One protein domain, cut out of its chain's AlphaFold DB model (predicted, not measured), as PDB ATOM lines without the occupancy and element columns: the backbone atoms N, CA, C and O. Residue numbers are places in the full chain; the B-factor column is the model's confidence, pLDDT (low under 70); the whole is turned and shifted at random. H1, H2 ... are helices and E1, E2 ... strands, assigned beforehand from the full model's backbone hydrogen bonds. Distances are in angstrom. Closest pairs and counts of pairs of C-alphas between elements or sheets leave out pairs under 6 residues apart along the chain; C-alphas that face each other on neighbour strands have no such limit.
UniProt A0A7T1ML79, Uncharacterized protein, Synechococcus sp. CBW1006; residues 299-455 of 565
ATOM      1  N   ASP A 299     -25.155  28.190  56.112       95.38
ATOM      2  CA  ASP A 299     -25.283  29.576  55.685       95.38
ATOM      3  C   ASP A 299     -26.588  30.218  56.179       95.38
ATOM      4  O   ASP A 299     -27.575  29.560  56.513       95.38
ATOM      5  N   ILE A 300     -26.606  31.551  56.198       97.38
ATOM      6  CA  ILE A 300     -27.817  32.353  56.388       97.38
ATOM      7  C   ILE A 300     -27.919  33.325  55.215       97.38
ATOM      8  O   ILE A 300     -27.166  34.300  55.145       97.38
ATOM      9  N   ILE A 301     -28.854  33.075  54.304       97.88
ATOM     10  CA  ILE A 301     -29.011  33.833  53.063       97.88
ATOM     11  C   ILE A 301     -30.425  34.394  53.010       97.88
ATOM     12  O   ILE A 301     -31.396  33.650  52.909       97.88
ATOM     13  N   ARG A 302     -30.552  35.719  53.078       98.12
ATOM     14  CA  ARG A 302     -31.836  36.400  52.888       98.12
ATOM     15  C   ARG A 302     -31.772  37.318  51.678       98.12
ATOM     16  O   ARG A 302     -30.923  38.212  51.652       98.12
ATOM     17  N   GLY A 303     -32.683  37.096  50.739       97.25
ATOM     18  CA  GLY A 303     -32.940  37.925  49.573       97.25
ATOM     19  C   GLY A 303     -33.486  39.306  49.931       97.25
ATOM     20  O   GLY A 303     -33.477  39.740  51.098       97.25
ATOM     21  N   ASP A 304     -33.915  40.037  48.911       94.94
ATOM     22  CA  ASP A 304     -34.433  41.388  49.039       94.94
ATOM     23  C   ASP A 304     -35.939  41.485  48.770       94.94
ATOM     24  O   ASP A 304     -36.739  41.095  49.609       94.94
ATOM     25  N   HIS A 305     -36.357  42.170  47.725       95.50
ATOM     26  CA  HIS A 305     -37.762  42.331  47.347       95.50
ATOM     27  C   HIS A 305     -37.954  42.153  45.839       95.50
ATOM     28  O   HIS A 305     -39.073  42.334  45.346       95.50
ATOM     29  N   ALA A 306     -36.856  41.902  45.125       92.81
ATOM     30  CA  ALA A 306     -36.818  41.489  43.744       92.81
ATOM     31  C   ALA A 306     -36.760  39.957  43.678       92.81
ATOM     32  O   ALA A 306     -36.573  39.292  44.685       92.81
ATOM     33  N   ASP A 307     -36.920  39.413  42.478       91.75
ATOM     34  CA  ASP A 307     -36.814  37.975  42.253       91.75
ATOM     35  C   ASP A 307     -35.355  37.537  42.486       91.75
ATOM     36  O   ASP A 307     -34.463  37.969  41.752       91.75
ATOM     37  N   ASN A 308     -35.101  36.694  43.491       89.81
ATOM     38  CA  ASN A 308     -33.759  36.208  43.810       89.81
ATOM     39  C   ASN A 308     -33.603  34.706  43.509       89.81
ATOM     40  O   ASN A 308     -34.474  33.883  43.805       89.81
ATOM     41  N   LEU A 309     -32.434  34.311  42.996       90.56
ATOM     42  CA  LEU A 309     -31.960  32.926  43.022       90.56
ATOM     43  C   LEU A 309     -31.040  32.730  44.230       90.56
ATOM     44  O   LEU A 309     -29.921  33.250  44.282       90.56
ATOM     45  N   LEU A 310     -31.507  31.928  45.186       91.88
ATOM     46  CA  LEU A 310     -30.782  31.584  46.401       91.88
ATOM     47  C   LEU A 310     -30.362  30.116  46.333       91.88
ATOM     48  O   LEU A 310     -31.180  29.206  46.498       91.88
ATOM     49  N   VAL A 311     -29.078  29.869  46.082       93.12
ATOM     50  CA  VAL A 311     -28.517  28.514  46.094       93.12
ATOM     51  C   VAL A 311     -27.970  28.221  47.485       93.12
ATOM     52  O   VAL A 311     -27.067  28.920  47.939       93.12
ATOM     53  N   SER A 312     -28.485  27.177  48.138       88.06
ATOM     54  CA  SER A 312     -28.140  26.844  49.526       88.06
ATOM     55  C   SER A 312     -26.659  26.501  49.692       88.06
ATOM     56  O   SER A 312     -26.012  26.990  50.601       88.06
ATOM     57  N   GLY A 313     -26.106  25.722  48.757       87.50
ATOM     58  CA  GLY A 313     -24.795  25.106  48.935       87.50
ATOM     59  C   GLY A 313     -24.897  23.780  49.695       87.50
ATOM     60  O   GLY A 313     -25.878  23.048  49.540       87.50
ATOM     61  N   GLN A 314     -23.848  23.415  50.433       87.50
ATOM     62  CA  GLN A 314     -23.878  22.272  51.359       87.50
ATOM     63  C   GLN A 314     -23.999  22.789  52.788       87.50
ATOM     64  O   GLN A 314     -23.426  23.814  53.111       87.50
ATOM     65  N   GLY A 315     -24.545  21.975  53.687       91.38
ATOM     66  CA  GLY A 315     -24.749  22.387  55.075       91.38
ATOM     67  C   GLY A 315     -26.233  22.498  55.375       91.38
ATOM     68  O   GLY A 315     -27.065  22.130  54.552       91.38
ATOM     69  N   ASN A 316     -26.563  22.882  56.601       96.19
ATOM     70  CA  ASN A 316     -27.940  23.168  56.979       96.19
ATOM     71  C   ASN A 316     -28.162  24.675  56.892       96.19
ATOM     72  O   ASN A 316     -27.791  25.406  57.814       96.19
ATOM     73  N   ASP A 317     -28.762  25.115  55.794       97.81
ATOM     74  CA  ASP A 317     -28.833  26.533  55.464       97.81
ATOM     75  C   ASP A 317     -30.173  27.138  55.884       97.81
ATOM     76  O   ASP A 317     -31.202  26.464  55.931       97.81
ATOM     77  N   THR A 318     -30.169  28.427  56.216       98.50
ATOM     78  CA  THR A 318     -31.383  29.212  56.470       98.50
ATOM     79  C   THR A 318     -31.574  30.210  55.340       98.50
ATOM     80  O   THR A 318     -30.730  31.082  55.137       98.50
ATOM     81  N   LEU A 319     -32.685  30.086  54.620       98.44
ATOM     82  CA  LEU A 319     -33.002  30.849  53.421       98.44
ATOM     83  C   LEU A 319     -34.288  31.658  53.622       98.44
ATOM     84  O   LEU A 319     -35.253  31.163  54.201       98.44
ATOM     85  N   ALA A 320     -34.321  32.881  53.103       98.25
ATOM     86  CA  ALA A 320     -35.546  33.671  52.991       98.25
ATOM     87  C   ALA A 320     -35.527  34.448  51.675       98.25
ATOM     88  O   ALA A 320     -34.554  35.153  51.417       98.25
ATOM     89  N   GLY A 321     -36.564  34.309  50.857       95.81
ATOM     90  CA  GLY A 321     -36.679  35.004  49.568       95.81
ATOM     91  C   GLY A 321     -37.221  36.420  49.747       95.81
ATOM     92  O   GLY A 321     -36.625  37.391  49.288       95.81
ATOM     93  N   ARG A 322     -38.234  36.534  50.617       94.75
ATOM     94  CA  ARG A 322     -39.032  37.719  50.951       94.75
ATOM     95  C   ARG A 322     -40.025  38.114  49.870       94.75
ATOM     96  O   ARG A 322     -41.128  37.582  49.831       94.75
ATOM     97  N   GLY A 323     -39.758  39.199  49.155       92.12
ATOM     98  CA  GLY A 323     -40.662  39.694  48.124       92.12
ATOM     99  C   GLY A 323     -40.096  39.340  46.765       92.12
ATOM    100  O   GLY A 323     -38.892  39.372  46.616       92.12
ATOM    101  N   GLY A 324     -40.959  39.122  45.779       94.75
ATOM    102  CA  GLY A 324     -40.518  38.673  44.461       94.75
ATOM    103  C   GLY A 324     -41.047  37.277  44.177       94.75
ATOM    104  O   GLY A 324     -41.978  36.816  44.840       94.75
ATOM    105  N   ARG A 325     -40.530  36.666  43.118       92.44
ATOM    106  CA  ARG A 325     -40.679  35.254  42.772       92.44
ATOM    107  C   ARG A 325     -39.334  34.590  42.957       92.44
ATOM    108  O   ARG A 325     -38.503  34.604  42.048       92.44
ATOM    109  N   ASP A 326     -39.135  34.011  44.125       94.44
ATOM    110  CA  ASP A 326     -37.821  33.528  44.511       94.44
ATOM    111  C   ASP A 326     -37.619  32.072  44.108       94.44
ATOM    112  O   ASP A 326     -38.545  31.259  44.090       94.44
ATOM    113  N   THR A 327     -36.377  31.729  43.781       89.50
ATOM    114  CA  THR A 327     -35.971  30.349  43.526       89.50
ATOM    115  C   THR A 327     -34.990  29.894  44.596       89.50
ATOM    116  O   THR A 327     -33.865  30.382  44.676       89.50
ATOM    117  N   PHE A 328     -35.394  28.903  45.385       91.81
ATOM    118  CA  PHE A 328     -34.559  28.240  46.382       91.81
ATOM    119  C   PHE A 328     -33.965  26.966  45.783       91.81
ATOM    120  O   PHE A 328     -34.659  25.955  45.660       91.81
ATOM    121  N   LEU A 329     -32.687  26.991  45.408       90.75
ATOM    122  CA  LEU A 329     -31.993  25.819  44.874       90.75
ATOM    123  C   LEU A 329     -31.248  25.094  45.998       90.75
ATOM    124  O   LEU A 329     -30.232  25.568  46.505       90.75
ATOM    125  N   LEU A 330     -31.750  23.920  46.367       90.44
ATOM    126  CA  LEU A 330     -31.259  23.106  47.473       90.44
ATOM    127  C   LEU A 330     -30.268  22.061  46.963       90.44
ATOM    128  O   LEU A 330     -30.617  21.191  46.156       90.44
ATOM    129  N   ASN A 331     -29.026  22.140  47.441       85.62
ATOM    130  CA  ASN A 331     -27.916  21.314  46.965       85.62
ATOM    131  C   ASN A 331     -27.255  20.484  48.077       85.62
ATOM    132  O   ASN A 331     -26.100  20.085  47.951       85.62
ATOM    133  N   GLY A 332     -27.978  20.172  49.149       86.31
ATOM    134  CA  GLY A 332     -27.473  19.350  50.243       86.31
ATOM    135  C   GLY A 332     -28.027  19.778  51.593       86.31
ATOM    136  O   GLY A 332     -28.720  20.786  51.697       86.31
ATOM    137  N   GLY A 333     -27.752  18.951  52.605       91.75
ATOM    138  CA  GLY A 333     -28.184  19.142  53.993       91.75
ATOM    139  C   GLY A 333     -29.677  19.439  54.187       91.75
ATOM    140  O   GLY A 333     -30.499  19.238  53.293       91.75
ATOM    141  N   THR A 334     -30.050  19.825  55.404       96.06
ATOM    142  CA  THR A 334     -31.434  20.150  55.759       96.06
ATOM    143  C   THR A 334     -31.591  21.658  55.829       96.06
ATOM    144  O   THR A 334     -31.066  22.292  56.742       96.06
ATOM    145  N   ASN A 335     -32.356  22.205  54.891       97.81
ATOM    146  CA  ASN A 335     -32.516  23.642  54.723       97.81
ATOM    147  C   ASN A 335     -33.786  24.137  55.412       97.81
ATOM    148  O   ASN A 335     -34.814  23.464  55.372       97.81
ATOM    149  N   THR A 336     -33.739  25.317  56.011       98.31
ATOM    150  CA  THR A 336     -34.908  26.020  56.539       98.31
ATOM    151  C   THR A 336     -35.247  27.168  55.600       98.31
ATOM    152  O   THR A 336     -34.396  28.014  55.355       98.31
ATOM    153  N   ILE A 337     -36.477  27.211  55.092       98.19
ATOM    154  CA  ILE A 337     -37.008  28.325  54.303       98.19
ATOM    155  C   ILE A 337     -38.014  29.077  55.177       98.19
ATOM    156  O   ILE A 337     -39.032  28.515  55.596       98.19
ATOM    157  N   GLU A 338     -37.700  30.332  55.488       97.44
ATOM    158  CA  GLU A 338     -38.423  31.131  56.483       97.44
ATOM    159  C   GLU A 338     -39.783  31.634  55.962       97.44
ATOM    160  O   GLU A 338     -40.720  31.763  56.748       97.44
ATOM    161  N   ASP A 339     -39.914  31.902  54.657       94.88
ATOM    162  CA  ASP A 339     -41.032  32.673  54.089       94.88
ATOM    163  C   ASP A 339     -41.561  32.171  52.733       94.88
ATOM    164  O   ASP A 339     -42.073  32.950  51.929       94.88
ATOM    165  N   PHE A 340     -41.493  30.858  52.491       95.00
ATOM    166  CA  PHE A 340     -41.938  30.263  51.228       95.00
ATOM    167  C   PHE A 340     -43.405  30.588  50.883       95.00
ATOM    168  O   PHE A 340     -44.331  30.203  51.606       95.00
ATOM    169  N   THR A 341     -43.635  31.190  49.715       92.44
ATOM    170  CA  THR A 341     -44.964  31.526  49.196       92.44
ATOM    171  C   THR A 341     -45.350  30.634  48.009       92.44
ATOM    172  O   THR A 341     -44.945  30.858  46.870       92.44
ATOM    173  N   GLY A 342     -46.227  29.651  48.254       88.56
ATOM    174  CA  GLY A 342     -46.737  28.746  47.211       88.56
ATOM    175  C   GLY A 342     -47.424  29.464  46.041       88.56
ATOM    176  O   GLY A 342     -48.165  30.439  46.226       88.56
ATOM    177  N   GLY A 343     -47.160  28.993  44.819       84.25
ATOM    178  CA  GLY A 343     -47.613  29.593  43.564       84.25
ATOM    179  C   GLY A 343     -46.891  30.882  43.147       84.25
ATOM    180  O   GLY A 343     -47.243  31.446  42.103       84.25
ATOM    181  N   VAL A 344     -45.923  31.350  43.939       89.94
ATOM    182  CA  VAL A 344     -45.070  32.515  43.657       89.94
ATOM    183  C   VAL A 344     -43.613  32.072  43.594       89.94
ATOM    184  O   VAL A 344     -42.988  32.251  42.549       89.94
ATOM    185  N   ASP A 345     -43.138  31.440  44.664       93.25
ATOM    186  CA  ASP A 345     -41.770  30.951  44.800       93.25
ATOM    187  C   ASP A 345     -41.626  29.524  44.274       93.25
ATOM    188  O   ASP A 345     -42.599  28.775  44.134       93.25
ATOM    189  N   GLN A 346     -40.384  29.122  44.023       89.69
ATOM    190  CA  GLN A 346     -40.037  27.786  43.570       89.69
ATOM    191  C   GLN A 346     -38.908  27.186  44.410       89.69
ATOM    192  O   GLN A 346     -37.895  27.822  44.681       89.69
ATOM    193  N   ILE A 347     -39.051  25.913  44.770       92.06
ATOM    194  CA  ILE A 347     -38.002  25.091  45.368       92.06
ATOM    195  C   ILE A 347     -37.452  24.166  44.285       92.06
ATOM    196  O   ILE A 347     -38.157  23.306  43.757       92.06
ATOM    197  N   GLN A 348     -36.171  24.307  43.976       87.38
ATOM    198  CA  GLN A 348     -35.444  23.407  43.092       87.38
ATOM    199  C   GLN A 348     -34.555  22.486  43.931       87.38
ATOM    200  O   GLN A 348     -33.797  22.947  44.774       87.38
ATOM    201  N   ILE A 349     -34.629  21.173  43.717       87.25
ATOM    202  CA  ILE A 349     -33.867  20.181  44.488       87.25
ATOM    203  C   ILE A 349     -32.894  19.470  43.557       87.25
ATOM    204  O   ILE A 349     -33.305  18.773  42.625       87.25
ATOM    205  N   VAL A 350     -31.598  19.585  43.845       84.69
ATOM    206  CA  VAL A 350     -30.561  18.813  43.155       84.69
ATOM    207  C   VAL A 350     -30.599  17.384  43.677       84.69
ATOM    208  O   VAL A 350     -30.138  17.095  44.779       84.69
ATOM    209  N   MET A 351     -31.137  16.460  42.884       84.88
ATOM    210  CA  MET A 351     -31.390  15.088  43.340       84.88
ATOM    211  C   MET A 351     -30.117  14.366  43.784       84.88
ATOM    212  O   MET A 351     -30.126  13.642  44.771       84.88
ATOM    213  N   GLU A 352     -28.995  14.595  43.092       84.12
ATOM    214  CA  GLU A 352     -27.715  13.962  43.435       84.12
ATOM    215  C   GLU A 352     -27.172  14.356  44.813       84.12
ATOM    216  O   GLU A 352     -26.243  13.708  45.301       84.12
ATOM    217  N   ALA A 353     -27.686  15.430  45.412       84.38
ATOM    218  CA  ALA A 353     -27.295  15.852  46.749       84.38
ATOM    219  C   ALA A 353     -27.995  15.040  47.855       84.38
ATOM    220  O   ALA A 353     -27.577  15.102  49.012       84.38
ATOM    221  N   TYR A 354     -29.029  14.261  47.513       85.94
ATOM    222  CA  TYR A 354     -29.884  13.566  48.470       85.94
ATOM    223  C   TYR A 354     -29.990  12.071  48.165       85.94
ATOM    224  O   TYR A 354     -30.504  11.643  47.130       85.94
ATOM    225  N   ASP A 355     -29.537  11.249  49.112       85.81
ATOM    226  CA  ASP A 355     -29.557   9.795  48.976       85.81
ATOM    227  C   ASP A 355     -30.981   9.259  48.758       85.81
ATOM    228  O   ASP A 355     -31.867   9.398  49.606       85.81
ATOM    229  N   GLY A 356     -31.171   8.563  47.637       81.00
ATOM    230  CA  GLY A 356     -32.430   7.899  47.304       81.00
ATOM    231  C   GLY A 356     -33.456   8.779  46.593       81.00
ATOM    232  O   GLY A 356     -34.577   8.317  46.415       81.00
ATOM    233  N   VAL A 357     -33.090   9.992  46.163       84.19
ATOM    234  CA  VAL A 357     -33.944  10.829  45.312       84.19
ATOM    235  C   VAL A 357     -33.597  10.583  43.845       84.19
ATOM    236  O   VAL A 357     -32.495  10.876  43.391       84.19
ATOM    237  N   SER A 358     -34.538  10.015  43.098       82.38
ATOM    238  CA  SER A 358     -34.412   9.745  41.657       82.38
ATOM    239  C   SER A 358     -35.589  10.278  40.840       82.38
ATOM    240  O   SER A 358     -35.506  10.402  39.619       82.38
ATOM    241  N   SER A 359     -36.691  10.584  41.516       80.25
ATOM    242  CA  SER A 359     -37.902  11.161  40.956       80.25
ATOM    243  C   SER A 359     -38.715  11.818  42.068       80.25
ATOM    244  O   SER A 359     -38.423  11.646  43.254       80.25
ATOM    245  N   GLY A 360     -39.778  12.540  41.706       73.75
ATOM    246  CA  GLY A 360     -40.626  13.181  42.708       73.75
ATOM    247  C   GLY A 360     -41.285  12.179  43.661       73.75
ATOM    248  O   GLY A 360     -41.614  12.551  44.781       73.75
ATOM    249  N   SER A 361     -41.469  10.910  43.259       80.88
ATOM    250  CA  SER A 361     -42.157   9.922  44.100       80.88
ATOM    251  C   SER A 361     -41.337   9.522  45.320       80.88
ATOM    252  O   SER A 361     -41.874   8.914  46.243       80.88
ATOM    253  N   ASP A 362     -40.052   9.872  45.303       84.31
ATOM    254  CA  ASP A 362     -39.124   9.697  46.412       84.31
ATOM    255  C   ASP A 362     -39.214  10.861  47.417       84.31
ATOM    256  O   ASP A 362     -38.551  10.821  48.455       84.31
ATOM    257  N   LEU A 363     -40.042  11.877  47.134       85.62
ATOM    258  CA  LEU A 363     -40.345  12.989  48.028       85.62
ATOM    259  C   LEU A 363     -41.657  12.765  48.784       85.62
ATOM    260  O   LEU A 363     -42.683  12.373  48.220       85.62
ATOM    261  N   LEU A 364     -41.608  13.107  50.065       85.50
ATOM    262  CA  LEU A 364     -42.717  13.143  50.996       85.50
ATOM    263  C   LEU A 364     -42.835  14.560  51.569       85.50
ATOM    264  O   LEU A 364     -41.920  15.029  52.257       85.50
ATOM    265  N   ILE A 365     -43.963  15.223  51.302       85.25
ATOM    266  CA  ILE A 365     -44.301  16.514  51.910       85.25
ATOM    267  C   ILE A 365     -45.221  16.278  53.093       85.25
ATOM    268  O   ILE A 365     -46.248  15.622  52.951       85.25
ATOM    269  N   THR A 366     -44.853  16.837  54.241       85.56
ATOM    270  CA  THR A 366     -45.625  16.732  55.478       85.56
ATOM    271  C   THR A 366     -45.874  18.103  56.071       85.56
ATOM    272  O   THR A 366     -45.045  19.002  55.952       85.56
ATOM    273  N   TYR A 367     -47.012  18.255  56.733       85.50
ATOM    274  CA  TYR A 367     -47.314  19.409  57.569       85.50
ATOM    275  C   TYR A 367     -47.653  18.922  58.972       85.50
ATOM    276  O   TYR A 367     -48.386  17.942  59.112       85.50
ATOM    277  N   SER A 368     -47.111  19.591  59.987       84.81
ATOM    278  CA  SER A 368     -47.379  19.293  61.392       84.81
ATOM    279  C   SER A 368     -48.059  20.486  62.057       84.81
ATOM    280  O   SER A 368     -47.480  21.560  62.192       84.81
ATOM    281  N   GLU A 369     -49.289  20.284  62.530       80.44
ATOM    282  CA  GLU A 369     -50.050  21.315  63.254       80.44
ATOM    283  C   GLU A 369     -49.434  21.660  64.621       80.44
ATOM    284  O   GLU A 369     -49.690  22.729  65.175       80.44
ATOM    285  N   THR A 370     -48.613  20.761  65.173       80.62
ATOM    286  CA  THR A 370     -48.018  20.911  66.505       80.62
ATOM    287  C   THR A 370     -46.896  21.950  66.529       80.62
ATOM    288  O   THR A 370     -46.757  22.680  67.512       80.62
ATOM    289  N   ASP A 371     -46.102  22.031  65.461       85.69
ATOM    290  CA  ASP A 371     -45.030  23.022  65.300       85.69
ATOM    291  C   ASP A 371     -45.311  24.055  64.200       85.69
ATOM    292  O   ASP A 371     -44.605  25.055  64.128       85.69
ATOM    293  N   GLY A 372     -46.362  23.856  63.401       84.50
ATOM    294  CA  GLY A 372     -46.733  24.739  62.301       84.50
ATOM    295  C   GLY A 372     -45.816  24.619  61.084       84.50
ATOM    296  O   GLY A 372     -45.877  25.481  60.215       84.50
ATOM    297  N   LEU A 373     -44.975  23.581  61.010       90.31
ATOM    298  CA  LEU A 373     -43.933  23.471  59.991       90.31
ATOM    299  C   LEU A 373     -44.348  22.555  58.838       90.31
ATOM    300  O   LEU A 373     -44.794  21.419  59.046       90.31
ATOM    301  N   GLY A 374     -44.109  23.029  57.615       91.38
ATOM    302  CA  GLY A 374     -44.046  22.191  56.422       91.38
ATOM    303  C   GLY A 374     -42.680  21.513  56.319       91.38
ATOM    304  O   GLY A 374     -41.667  22.065  56.747       91.38
ATOM    305  N   ARG A 375     -42.617  20.301  55.775       92.31
ATOM    306  CA  ARG A 375     -41.358  19.587  55.538       92.31
ATOM    307  C   ARG A 375     -41.394  18.878  54.206       92.31
ATOM    308  O   ARG A 375     -42.338  18.142  53.941       92.31
ATOM    309  N   ILE A 376     -40.328  19.027  53.431       91.62
ATOM    310  CA  ILE A 376     -40.030  18.190  52.273       91.62
ATOM    311  C   ILE A 376     -38.948  17.211  52.712       91.62
ATOM    312  O   ILE A 376     -37.880  17.610  53.180       91.62
ATOM    313  N   SER A 377     -39.230  15.924  52.587       91.69
ATOM    314  CA  SER A 377     -38.351  14.850  53.036       91.69
ATOM    315  C   SER A 377     -38.250  13.755  51.986       91.69
ATOM    316  O   SER A 377     -39.104  13.641  51.113       91.69
ATOM    317  N   THR A 378     -37.207  12.940  52.056       88.94
ATOM    318  CA  THR A 378     -37.141  11.703  51.283       88.94
ATOM    319  C   THR A 378     -38.073  10.661  51.899       88.94
ATOM    320  O   THR A 378     -38.301  10.647  53.110       88.94
ATOM    321  N   THR A 379     -38.523   9.680  51.118       84.25
ATOM    322  CA  THR A 379     -39.254   8.513  51.657       84.25
ATOM    323  C   THR A 379     -38.426   7.679  52.644       84.25
ATOM    324  O   THR A 379     -38.963   6.826  53.349       84.25
ATOM    325  N   THR A 380     -37.108   7.891  52.694       84.75
ATOM    326  CA  THR A 380     -36.199   7.283  53.678       84.75
ATOM    327  C   THR A 380     -36.135   8.055  55.003       84.75
ATOM    328  O   THR A 380     -35.538   7.553  55.956       84.75
ATOM    329  N   GLY A 381     -36.788   9.220  55.096       84.19
ATOM    330  CA  GLY A 381     -36.912  10.035  56.307       84.19
ATOM    331  C   GLY A 381     -35.860  11.138  56.458       84.19
ATOM    332  O   GLY A 381     -35.737  11.705  57.543       84.19
ATOM    333  N   THR A 382     -35.089  11.443  55.413       89.62
ATOM    334  CA  THR A 382     -34.128  12.555  55.417       89.62
ATOM    335  C   THR A 382     -34.855  13.853  55.087       89.62
ATOM    336  O   THR A 382     -35.501  13.942  54.048       89.62
ATOM    337  N   ASN A 383     -34.734  14.875  55.933       92.94
ATOM    338  CA  ASN A 383     -35.313  16.188  55.644       92.94
ATOM    339  C   ASN A 383     -34.451  16.944  54.624       92.94
ATOM    340  O   ASN A 383     -33.251  17.118  54.839       92.94
ATOM    341  N   ILE A 384     -35.089  17.413  53.555       93.56
ATOM    342  CA  ILE A 384     -34.499  18.266  52.514       93.56
ATOM    343  C   ILE A 384     -34.760  19.736  52.850       93.56
ATOM    344  O   ILE A 384     -33.831  20.542  52.867       93.56
ATOM    345  N   ALA A 385     -36.020  20.059  53.163       95.31
ATOM    346  CA  ALA A 385     -36.461  21.409  53.494       95.31
ATOM    347  C   ALA A 385     -37.445  21.411  54.672       95.31
ATOM    348  O   ALA A 385     -38.289  20.519  54.792       95.31
ATOM    349  N   ILE A 386     -37.354  22.435  55.513       96.56
ATOM    350  CA  ILE A 386     -38.295  22.806  56.570       96.56
ATOM    351  C   ILE A 386     -38.851  24.182  56.203       96.56
ATOM    352  O   ILE A 386     -38.082  25.074  55.869       96.56
ATOM    353  N   LEU A 387     -40.168  24.354  56.252       95.75
ATOM    354  CA  LEU A 387     -40.881  25.561  55.831       95.75
ATOM    355  C   LEU A 387     -41.584  26.171  57.058       95.75
ATOM    356  O   LEU A 387     -42.472  25.519  57.620       95.75
ATOM    357  N   GLU A 388     -41.176  27.369  57.501       91.44
ATOM    358  CA  GLU A 388     -41.616  27.962  58.786       91.44
ATOM    359  C   GLU A 388     -42.964  28.710  58.745       91.44
ATOM    360  O   GLU A 388     -43.638  28.778  59.773       91.44
ATOM    361  N   ASP A 389     -43.411  29.185  57.578       82.38
ATOM    362  CA  ASP A 389     -44.731  29.821  57.367       82.38
ATOM    363  C   ASP A 389     -45.531  29.102  56.264       82.38
ATOM    364  O   ASP A 389     -46.000  29.678  55.282       82.38
ATOM    365  N   PHE A 390     -45.621  27.776  56.383       83.50
ATOM    366  CA  PHE A 390     -46.162  26.933  55.324       83.50
ATOM    367  C   PHE A 390     -47.694  26.964  55.245       83.50
ATOM    368  O   PHE A 390     -48.396  26.394  56.083       83.50
ATOM    369  N   ASP A 391     -48.215  27.546  54.166       82.25
ATOM    370  CA  ASP A 391     -49.630  27.468  53.804       82.25
ATOM    371  C   ASP A 391     -49.870  26.336  52.797       82.25
ATOM    372  O   ASP A 391     -49.812  26.530  51.579       82.25
ATOM    373  N   LEU A 392     -50.206  25.148  53.311       78.19
ATOM    374  CA  LEU A 392     -50.504  23.981  52.478       78.19
ATOM    375  C   LEU A 392     -51.618  24.248  51.449       78.19
ATOM    376  O   LEU A 392     -51.626  23.632  50.390       78.19
ATOM    377  N   SER A 393     -52.551  25.171  51.718       80.50
ATOM    378  CA  SER A 393     -53.652  25.461  50.788       80.50
ATOM    379  C   SER A 393     -53.206  26.170  49.507       80.50
ATOM    380  O   SER A 393     -53.953  26.194  48.525       80.50
ATOM    381  N   LYS A 394     -52.003  26.749  49.515       82.50
ATOM    382  CA  LYS A 394     -51.390  27.432  48.371       82.50
ATOM    383  C   LYS A 394     -50.241  26.645  47.754       82.50
ATOM    384  O   LYS A 394     -49.739  27.070  46.721       82.50
ATOM    385  N   PHE A 395     -49.844  25.538  48.378       82.81
ATOM    386  CA  PHE A 395     -48.738  24.724  47.913       82.81
ATOM    387  C   PHE A 395     -49.202  23.726  46.855       82.81
ATOM    388  O   PHE A 395     -50.038  22.860  47.118       82.81
ATOM    389  N   ASP A 396     -48.620  23.818  45.669       82.06
ATOM    390  CA  ASP A 396     -48.788  22.843  44.600       82.06
ATOM    391  C   ASP A 396     -47.429  22.246  44.269       82.06
ATOM    392  O   ASP A 396     -46.631  22.852  43.561       82.06
ATOM    393  N   ILE A 397     -47.178  21.023  44.740       75.75
ATOM    394  CA  ILE A 397     -45.896  20.345  44.534       75.75
ATOM    395  C   ILE A 397     -45.473  20.302  43.058       75.75
ATOM    396  O   ILE A 397     -44.287  20.382  42.763       75.75
ATOM    397  N   ALA A 398     -46.418  20.193  42.122       72.50
ATOM    398  CA  ALA A 398     -46.084  20.075  40.710       72.50
ATOM    399  C   ALA A 398     -45.627  21.403  40.091       72.50
ATOM    400  O   ALA A 398     -45.021  21.408  39.021       72.50
ATOM    401  N   ARG A 399     -45.923  22.526  40.750       77.69
ATOM    402  CA  ARG A 399     -45.535  23.875  40.323       77.69
ATOM    403  C   ARG A 399     -44.403  24.443  41.169       77.69
ATOM    404  O   ARG A 399     -43.482  25.051  40.629       77.69
ATOM    405  N   ASP A 400     -44.494  24.217  42.469       84.19
ATOM    406  CA  ASP A 400     -43.667  24.821  43.503       84.19
ATOM    407  C   ASP A 400     -42.389  24.022  43.757       84.19
ATOM    408  O   ASP A 400     -41.425  24.578  44.271       84.19
ATOM    409  N   VAL A 401     -42.345  22.731  43.397       86.56
ATOM    410  CA  VAL A 401     -41.151  21.892  43.556       86.56
ATOM    411  C   VAL A 401     -40.699  21.336  42.217       86.56
ATOM    412  O   VAL A 401     -41.440  20.658  41.506       86.56
ATOM    413  N   GLN A 402     -39.428  21.554  41.909       84.12
ATOM    414  CA  GLN A 402     -38.777  21.032  40.720       84.12
ATOM    415  C   GLN A 402     -37.558  20.196  41.106       84.12
ATOM    416  O   GLN A 402     -36.755  20.579  41.953       84.12
ATOM    417  N   LEU A 403     -37.406  19.039  40.467       82.75
ATOM    418  CA  LEU A 403     -36.220  18.203  40.625       82.75
ATOM    419  C   LEU A 403     -35.230  18.466  39.499       82.75
ATOM    420  O   LEU A 403     -35.620  18.501  38.332       82.75
ATOM    421  N   LEU A 404     -33.956  18.585  39.857       77.31
ATOM    422  CA  LEU A 404     -32.852  18.782  38.927       77.31
ATOM    423  C   LEU A 404     -31.919  17.570  38.930       77.31
ATOM    424  O   LEU A 404     -31.569  17.029  39.986       77.31
ATOM    425  N   ASP A 405     -31.492  17.155  37.741       72.19
ATOM    426  CA  ASP A 405     -30.459  16.135  37.583       72.19
ATOM    427  C   ASP A 405     -29.032  16.690  37.792       72.19
ATOM    428  O   ASP A 405     -28.812  17.864  38.088       72.19
ATOM    429  N   ALA A 406     -28.031  15.826  37.600       62.47
ATOM    430  CA  ALA A 406     -26.603  16.143  37.692       62.47
ATOM    431  C   ALA A 406     -26.136  17.324  36.828       62.47
ATOM    432  O   ALA A 406     -25.069  17.894  37.068       62.47
ATOM    433  N   LYS A 407     -26.878  17.603  35.756       58.12
ATOM    434  CA  LYS A 407     -26.583  18.611  34.741       58.12
ATOM    435  C   LYS A 407     -27.474  19.841  34.905       58.12
ATOM    436  O   LYS A 407     -27.410  20.723  34.057       58.12
ATOM    437  N   GLY A 408     -28.294  19.898  35.957       60.00
ATOM    438  CA  GLY A 408     -29.251  20.977  36.182       60.00
ATOM    439  C   GLY A 408     -30.472  20.913  35.264       60.00
ATOM    440  O   GLY A 408     -31.184  21.905  35.144       60.00
ATOM    441  N   GLN A 409     -30.728  19.783  34.595       68.06
ATOM    442  CA  GLN A 409     -31.930  19.630  33.780       68.06
ATOM    443  C   GLN A 409     -33.131  19.317  34.668       68.06
ATOM    444  O   GLN A 409     -33.086  18.409  35.501       68.06
ATOM    445  N   ALA A 410     -34.213  20.062  34.449       67.12
ATOM    446  CA  ALA A 410     -35.475  19.847  35.130       67.12
ATOM    447  C   ALA A 410     -36.108  18.512  34.721       67.12
ATOM    448  O   ALA A 410     -36.267  18.214  33.535       67.12
ATOM    449  N   LEU A 411     -36.520  17.734  35.715       68.31
ATOM    450  CA  LEU A 411     -37.369  16.565  35.530       68.31
ATOM    451  C   LEU A 411     -38.822  16.912  35.856       68.31
ATOM    452  O   LEU A 411     -39.097  17.771  36.693       68.31
ATOM    453  N   ALA A 412     -39.761  16.216  35.207       54.97
ATOM    454  CA  ALA A 412     -41.177  16.329  35.543       54.97
ATOM    455  C   ALA A 412     -41.393  15.937  37.017       54.97
ATOM    456  O   ALA A 412     -41.030  14.834  37.440       54.97
ATOM    457  N   GLY A 413     -41.950  16.858  37.801       51.88
ATOM    458  CA  GLY A 413     -42.223  16.654  39.218       51.88
ATOM    459  C   GLY A 413     -43.487  15.822  39.424       51.88
ATOM    460  O   GLY A 413     -44.565  16.184  38.963       51.88
ATOM    461  N   THR A 414     -43.375  14.707  40.145       50.53
ATOM    462  CA  THR A 414     -44.532  13.955  40.660       50.53
ATOM    463  C   THR A 414     -44.235  13.519  42.082       50.53
ATOM    464  O   THR A 414     -43.520  12.541  42.229       50.53
ATOM    465  N   GLY A 415     -44.723  14.182  43.127       52.09
ATOM    466  CA  GLY A 415     -44.464  13.748  44.511       52.09
ATOM    467  C   GLY A 415     -45.721  13.494  45.325       52.09
ATOM    468  O   GLY A 415     -46.839  13.714  44.857       52.09
ATOM    469  N   ARG A 416     -45.530  12.940  46.527       54.75
ATOM    470  CA  ARG A 416     -46.618  12.546  47.430       54.75
ATOM    471  C   ARG A 416     -46.757  13.558  48.562       54.75
ATOM    472  O   ARG A 416     -45.783  13.858  49.252       54.75
ATOM    473  N   VAL A 417     -47.974  14.057  48.757       55.00
ATOM    474  CA  VAL A 417     -48.321  14.959  49.862       55.00
ATOM    475  C   VAL A 417     -49.062  14.149  50.922       55.00
ATOM    476  O   VAL A 417     -50.063  13.504  50.615       55.00
ATOM    477  N   GLU A 418     -48.575  14.169  52.161       58.91
ATOM    478  CA  GLU A 418     -49.226  13.530  53.306       58.91
ATOM    479  C   GLU A 418     -49.495  14.556  54.412       58.91
ATOM    480  O   GLU A 418     -48.607  15.257  54.895       58.91
ATOM    481  N   LEU A 419     -50.747  14.624  54.855       52.94
ATOM    482  CA  LEU A 419     -51.132  15.390  56.034       52.94
ATOM    483  C   LEU A 419     -50.853  14.570  57.296       52.94
ATOM    484  O   LEU A 419     -51.451  13.512  57.489       52.94
ATOM    485  N   ILE A 420     -49.982  15.070  58.176       56.81
ATOM    486  CA  ILE A 420     -49.754  14.470  59.494       56.81
ATOM    487  C   ILE A 420     -50.584  15.252  60.518       56.81
ATOM    488  O   ILE A 420     -50.107  16.199  61.139       56.81
ATOM    489  N   SER A 421     -51.850  14.862  60.684       44.91
ATOM    490  CA  SER A 421     -52.689  15.345  61.788       44.91
ATOM    491  C   SER A 421     -52.532  14.437  63.010       44.91
ATOM    492  O   SER A 421     -52.650  13.219  62.885       44.91
ATOM    493  N   ASP A 422     -52.353  15.013  64.201       46.03
ATOM    494  CA  ASP A 422     -52.222  14.272  65.470       46.03
ATOM    495  C   ASP A 422     -53.536  13.623  65.969       46.03
ATOM    496  O   ASP A 422     -53.572  13.034  67.054       46.03
ATOM    497  N   GLU A 423     -54.627  13.671  65.198       39.22
ATOM    498  CA  GLU A 423     -55.833  12.900  65.497       39.22
ATOM    499  C   GLU A 423     -55.891  11.617  64.670       39.22
ATOM    500  O   GLU A 423     -55.661  11.606  63.465       39.22
ATOM    501  N   GLU A 424     -56.213  10.532  65.370       37.09
ATOM    502  CA  GLU A 424     -56.456   9.168  64.909       37.09
ATOM    503  C   GLU A 424     -57.571   9.130  63.840       37.09
ATOM    504  O   GLU A 424     -58.673   8.640  64.077       37.09
ATOM    505  N   HIS A 425     -57.310   9.672  62.650       36.12
ATOM    506  CA  HIS A 425     -58.183   9.575  61.495       36.12
ATOM    507  C   HIS A 425     -57.667   8.460  60.592       36.12
ATOM    508  O   HIS A 425     -56.637   8.545  59.931       36.12
ATOM    509  N   THR A 426     -58.403   7.354  60.612       34.03
ATOM    510  CA  THR A 426     -58.226   6.204  59.732       34.03
ATOM    511  C   THR A 426     -58.627   6.562  58.297       34.03
ATOM    512  O   THR A 426     -59.714   6.179  57.877       34.03
ATOM    513  N   ASP A 427     -57.814   7.351  57.602       34.62
ATOM    514  CA  ASP A 427     -57.514   7.254  56.162       34.62
ATOM    515  C   ASP A 427     -56.581   8.418  55.775       34.62
ATOM    516  O   ASP A 427     -57.015   9.570  55.840       34.62
ATOM    517  N   PRO A 428     -55.318   8.180  55.375       36.72
ATOM    518  CA  PRO A 428     -54.577   9.184  54.631       36.72
ATOM    519  C   PRO A 428     -55.152   9.221  53.209       36.72
ATOM    520  O   PRO A 428     -54.961   8.277  52.440       36.72
ATOM    521  N   GLU A 429     -55.858  10.291  52.835       37.53
ATOM    522  CA  GLU A 429     -56.067  10.579  51.412       37.53
ATOM    523  C   GLU A 429     -54.701  10.950  50.814       37.53
ATOM    524  O   GLU A 429     -54.243  12.086  50.891       37.53
ATOM    525  N   SER A 430     -53.991   9.939  50.304       40.91
ATOM    526  CA  SER A 430     -52.738  10.099  49.574       40.91
ATOM    527  C   SER A 430     -53.056  10.414  48.112       40.91
ATOM    528  O   SER A 430     -53.222   9.496  47.301       40.91
ATOM    529  N   ASP A 431     -53.142  11.691  47.761       39.41
ATOM    530  CA  ASP A 431     -53.295  12.089  46.364       39.41
ATOM    531  C   ASP A 431     -51.918  12.264  45.711       39.41
ATOM    532  O   ASP A 431     -51.054  13.011  46.173       39.41
ATOM    533  N   MET A 432     -51.695  11.530  44.618       36.53
ATOM    534  CA  MET A 432     -50.558  11.763  43.729       36.53
ATOM    535  C   MET A 432     -50.915  12.939  42.818       36.53
ATOM    536  O   MET A 432     -51.845  12.828  42.018       36.53
ATOM    537  N   ILE A 433     -50.182  14.047  42.919       39.03
ATOM    538  CA  ILE A 433     -50.374  15.219  42.057       39.03
ATOM    539  C   ILE A 433     -49.382  15.135  40.888       39.03
ATOM    540  O   ILE A 433     -48.184  14.920  41.085       39.03
ATOM    541  N   THR A 434     -49.889  15.272  39.661       35.25
ATOM    542  CA  THR A 434     -49.100  15.310  38.420       35.25
ATOM    543  C   THR A 434     -49.222  16.689  37.779       35.25
ATOM    544  O   THR A 434     -50.348  17.152  37.587       35.25
ATOM    545  N   GLY A 435     -48.111  17.309  37.383       34.12
ATOM    546  CA  GLY A 435     -48.119  18.526  36.566       34.12
ATOM    547  C   GLY A 435     -47.063  18.497  35.467       34.12
ATOM    548  O   GLY A 435     -46.146  17.678  35.480       34.12
ATOM    549  N   GLU A 436     -47.251  19.368  34.479       30.78
ATOM    550  CA  GLU A 436     -46.345  19.528  33.341       30.78
ATOM    551  C   GLU A 436     -45.047  20.237  33.773       30.78
ATOM    552  O   GLU A 436     -45.097  21.141  34.612       30.78
ATOM    553  N   PRO A 437     -43.883  19.876  33.202       32.16
ATOM    554  CA  PRO A 437     -42.614  20.510  33.531       32.16
ATOM    555  C   PRO A 437     -42.633  21.995  33.147       32.16
ATOM    556  O   PRO A 437     -42.739  22.353  31.974       32.16
ATOM    557  N   ILE A 438     -42.488  22.871  34.140       34.03
ATOM    558  CA  ILE A 438     -42.224  24.294  33.914       34.03
ATOM    559  C   ILE A 438     -40.740  24.426  33.560       34.03
ATOM    560  O   ILE A 438     -39.885  23.896  34.270       34.03
ATOM    561  N   GLN A 439     -40.426  25.083  32.439       33.09
ATOM    562  CA  GLN A 439     -39.038  25.324  32.039       33.09
ATOM    563  C   GLN A 439     -38.339  26.160  33.116       33.09
ATOM    564  O   GLN A 439     -38.924  27.130  33.603       33.09
ATOM    565  N   PRO A 440     -37.119  25.786  33.513       31.53
ATOM    566  CA  PRO A 440     -36.427  26.490  34.571       31.53
ATOM    567  C   PRO A 440     -36.013  27.886  34.066       31.53
ATOM    568  O   PRO A 440     -35.526  28.026  32.944       31.53
ATOM    569  N   LEU A 441     -36.209  28.927  34.883       32.78
ATOM    570  CA  LEU A 441     -35.618  30.253  34.660       32.78
ATOM    571  C   LEU A 441     -34.152  30.196  35.103       32.78
ATOM    572  O   LEU A 441     -33.767  30.746  36.126       32.78
ATOM    573  N   LEU A 442     -33.346  29.420  34.383       33.59
ATOM    574  CA  LEU A 442     -31.906  29.361  34.603       33.59
ATOM    575  C   LEU A 442     -31.245  30.385  33.674       33.59
ATOM    576  O   LEU A 442     -31.407  30.249  32.459       33.59
ATOM    577  N   PRO A 443     -30.460  31.347  34.197       32.38
ATOM    578  CA  PRO A 443     -29.732  32.324  33.378       32.38
ATOM    579  C   PRO A 443     -28.792  31.688  32.340       32.38
ATOM    580  O   PRO A 443     -28.440  32.300  31.344       32.38
ATOM    581  N   TRP A 444     -28.414  30.417  32.511       38.00
ATOM    582  CA  TRP A 444     -27.471  29.741  31.615       38.00
ATOM    583  C   TRP A 444     -28.113  29.013  30.416       38.00
ATOM    584  O   TRP A 444     -27.399  28.379  29.635       38.00
ATOM    585  N   ALA A 445     -29.434  29.101  30.225       24.62
ATOM    586  CA  ALA A 445     -30.098  28.604  29.019       24.62
ATOM    587  C   ALA A 445     -30.146  29.696  27.934       24.62
ATOM    588  O   ALA A 445     -31.192  30.291  27.679       24.62
ATOM    589  N   ILE A 446     -29.007  29.939  27.277       26.58
ATOM    590  CA  ILE A 446     -28.921  30.782  26.076       26.58
ATOM    591  C   ILE A 446     -29.904  30.232  25.028       26.58
ATOM    592  O   ILE A 446     -29.678  29.176  24.433       26.58
ATOM    593  N   GLN A 447     -31.012  30.939  24.796       24.14
ATOM    594  CA  GLN A 447     -31.770  30.796  23.555       24.14
ATOM    595  C   GLN A 447     -30.866  31.327  22.433       24.14
ATOM    596  O   GLN A 447     -30.393  32.459  22.552       24.14
ATOM    597  N   PRO A 448     -30.592  30.565  21.359       21.95
ATOM    598  CA  PRO A 448     -29.857  31.113  20.232       21.95
ATOM    599  C   PRO A 448     -30.650  32.293  19.665       21.95
ATOM    600  O   PRO A 448     -31.814  32.141  19.282       21.95
ATOM    601  N   LEU A 449     -30.022  33.470  19.646       22.34
ATOM    602  CA  LEU A 449     -30.505  34.637  18.921       22.34
ATOM    603  C   LEU A 449     -30.642  34.234  17.450       22.34
ATOM    604  O   LEU A 449     -29.658  34.107  16.728       22.34
ATOM    605  N   LEU A 450     -31.876  33.999  17.006       24.64
ATOM    606  CA  LEU A 450     -32.160  33.987  15.578       24.64
ATOM    607  C   LEU A 450     -31.882  35.404  15.047       24.64
ATOM    608  O   LEU A 450     -32.279  36.369  15.704       24.64
ATOM    609  N   PRO A 451     -31.224  35.553  13.886       24.80
ATOM    610  CA  PRO A 451     -31.006  36.864  13.300       24.80
ATOM    611  C   PRO A 451     -32.352  37.536  13.022       24.80
ATOM    612  O   PRO A 451     -33.221  36.949  12.371       24.80
ATOM    613  N   ASP A 452     -32.503  38.773  13.493       28.73
ATOM    614  CA  ASP A 452     -33.500  39.709  12.983       28.73
ATOM    615  C   ASP A 452     -33.210  39.952  11.494       28.73
ATOM    616  O   ASP A 452     -32.394  40.805  11.142       28.73
ATOM    617  N   ASP A 453     -33.884  39.210  10.617       28.98
ATOM    618  CA  ASP A 453     -34.002  39.567   9.207       28.98
ATOM    619  C   ASP A 453     -35.422  40.070   8.920       28.98
ATOM    620  O   ASP A 453     -36.404  39.332   8.816       28.98
ATOM    621  N   ASP A 454     -35.472  41.394   8.815       28.55
ATOM    622  CA  ASP A 454     -36.376  42.231   8.035       28.55
ATOM    623  C   ASP A 454     -37.213  41.474   6.976       28.55
ATOM    624  O   ASP A 454     -36.710  41.057   5.928       28.55
ATOM    625  N   ILE A 455     -38.529  41.372   7.197       26.27
ATOM    626  CA  ILE A 455     -39.496  41.175   6.110       26.27
ATOM    627  C   ILE A 455     -40.498  42.324   6.136       26.27
ATOM    628  O   ILE A 455     -41.437  42.389   6.932       26.27
TER     629      ILE A 455
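AT A GLANCE: This is residues 299 to 455 of the 565 residues of an uncharacterized protein of Synechococcus sp. CBW1006 (UniProt A0A7T1ML79). With little regular structure, this is a sandwich, two sheets face to face: the chain winds in stacked turns from E1 to E6, the antiparallel meander E7 E8 E9 extends the larger sheet, and residues 444 to 455 stick out. The printed part has 157 residues, 51 in named elements, mostly strand: E1 to E9, H1, E10, E11. It is compact, radius of gyration of the C-alphas 16.7 A, spanning 69 by 31 by 29 A.

IN THESE COORDINATES: Find E1, residues 300-302, at C-alpha 300 (-27.817, 32.353, 56.388); across its mixed, strongly twisted sheet follow E3, 318-320, E5, 335-337, E9, 383-387, E8, 373-378, E7, 363-368, 16.4 A long, and E11, 416-420, ending at C-alpha 420 (-49.754, 14.470, 59.494). The parallel sheet runs E2, 309-311, E4, 327-330, E6, 346-350, E10, 401-404; H1 is 397-400.

HOW THE PARTS SIT: Look between parallel E1 and E3: N 301 and O 318, 2.9 A apart, are within hydrogen-bond range. So are N 366 and O 375, 2.8 A, in the hairpin E7 and E8. The sheets' facing parts are 9.7 A centre to centre. H1 only grazes both sheets.

THE WHOLE: The printed part has no cut. Links E6 to E7 and E10 to E11 are long. Residues 406 to 455 have pLDDT under 70.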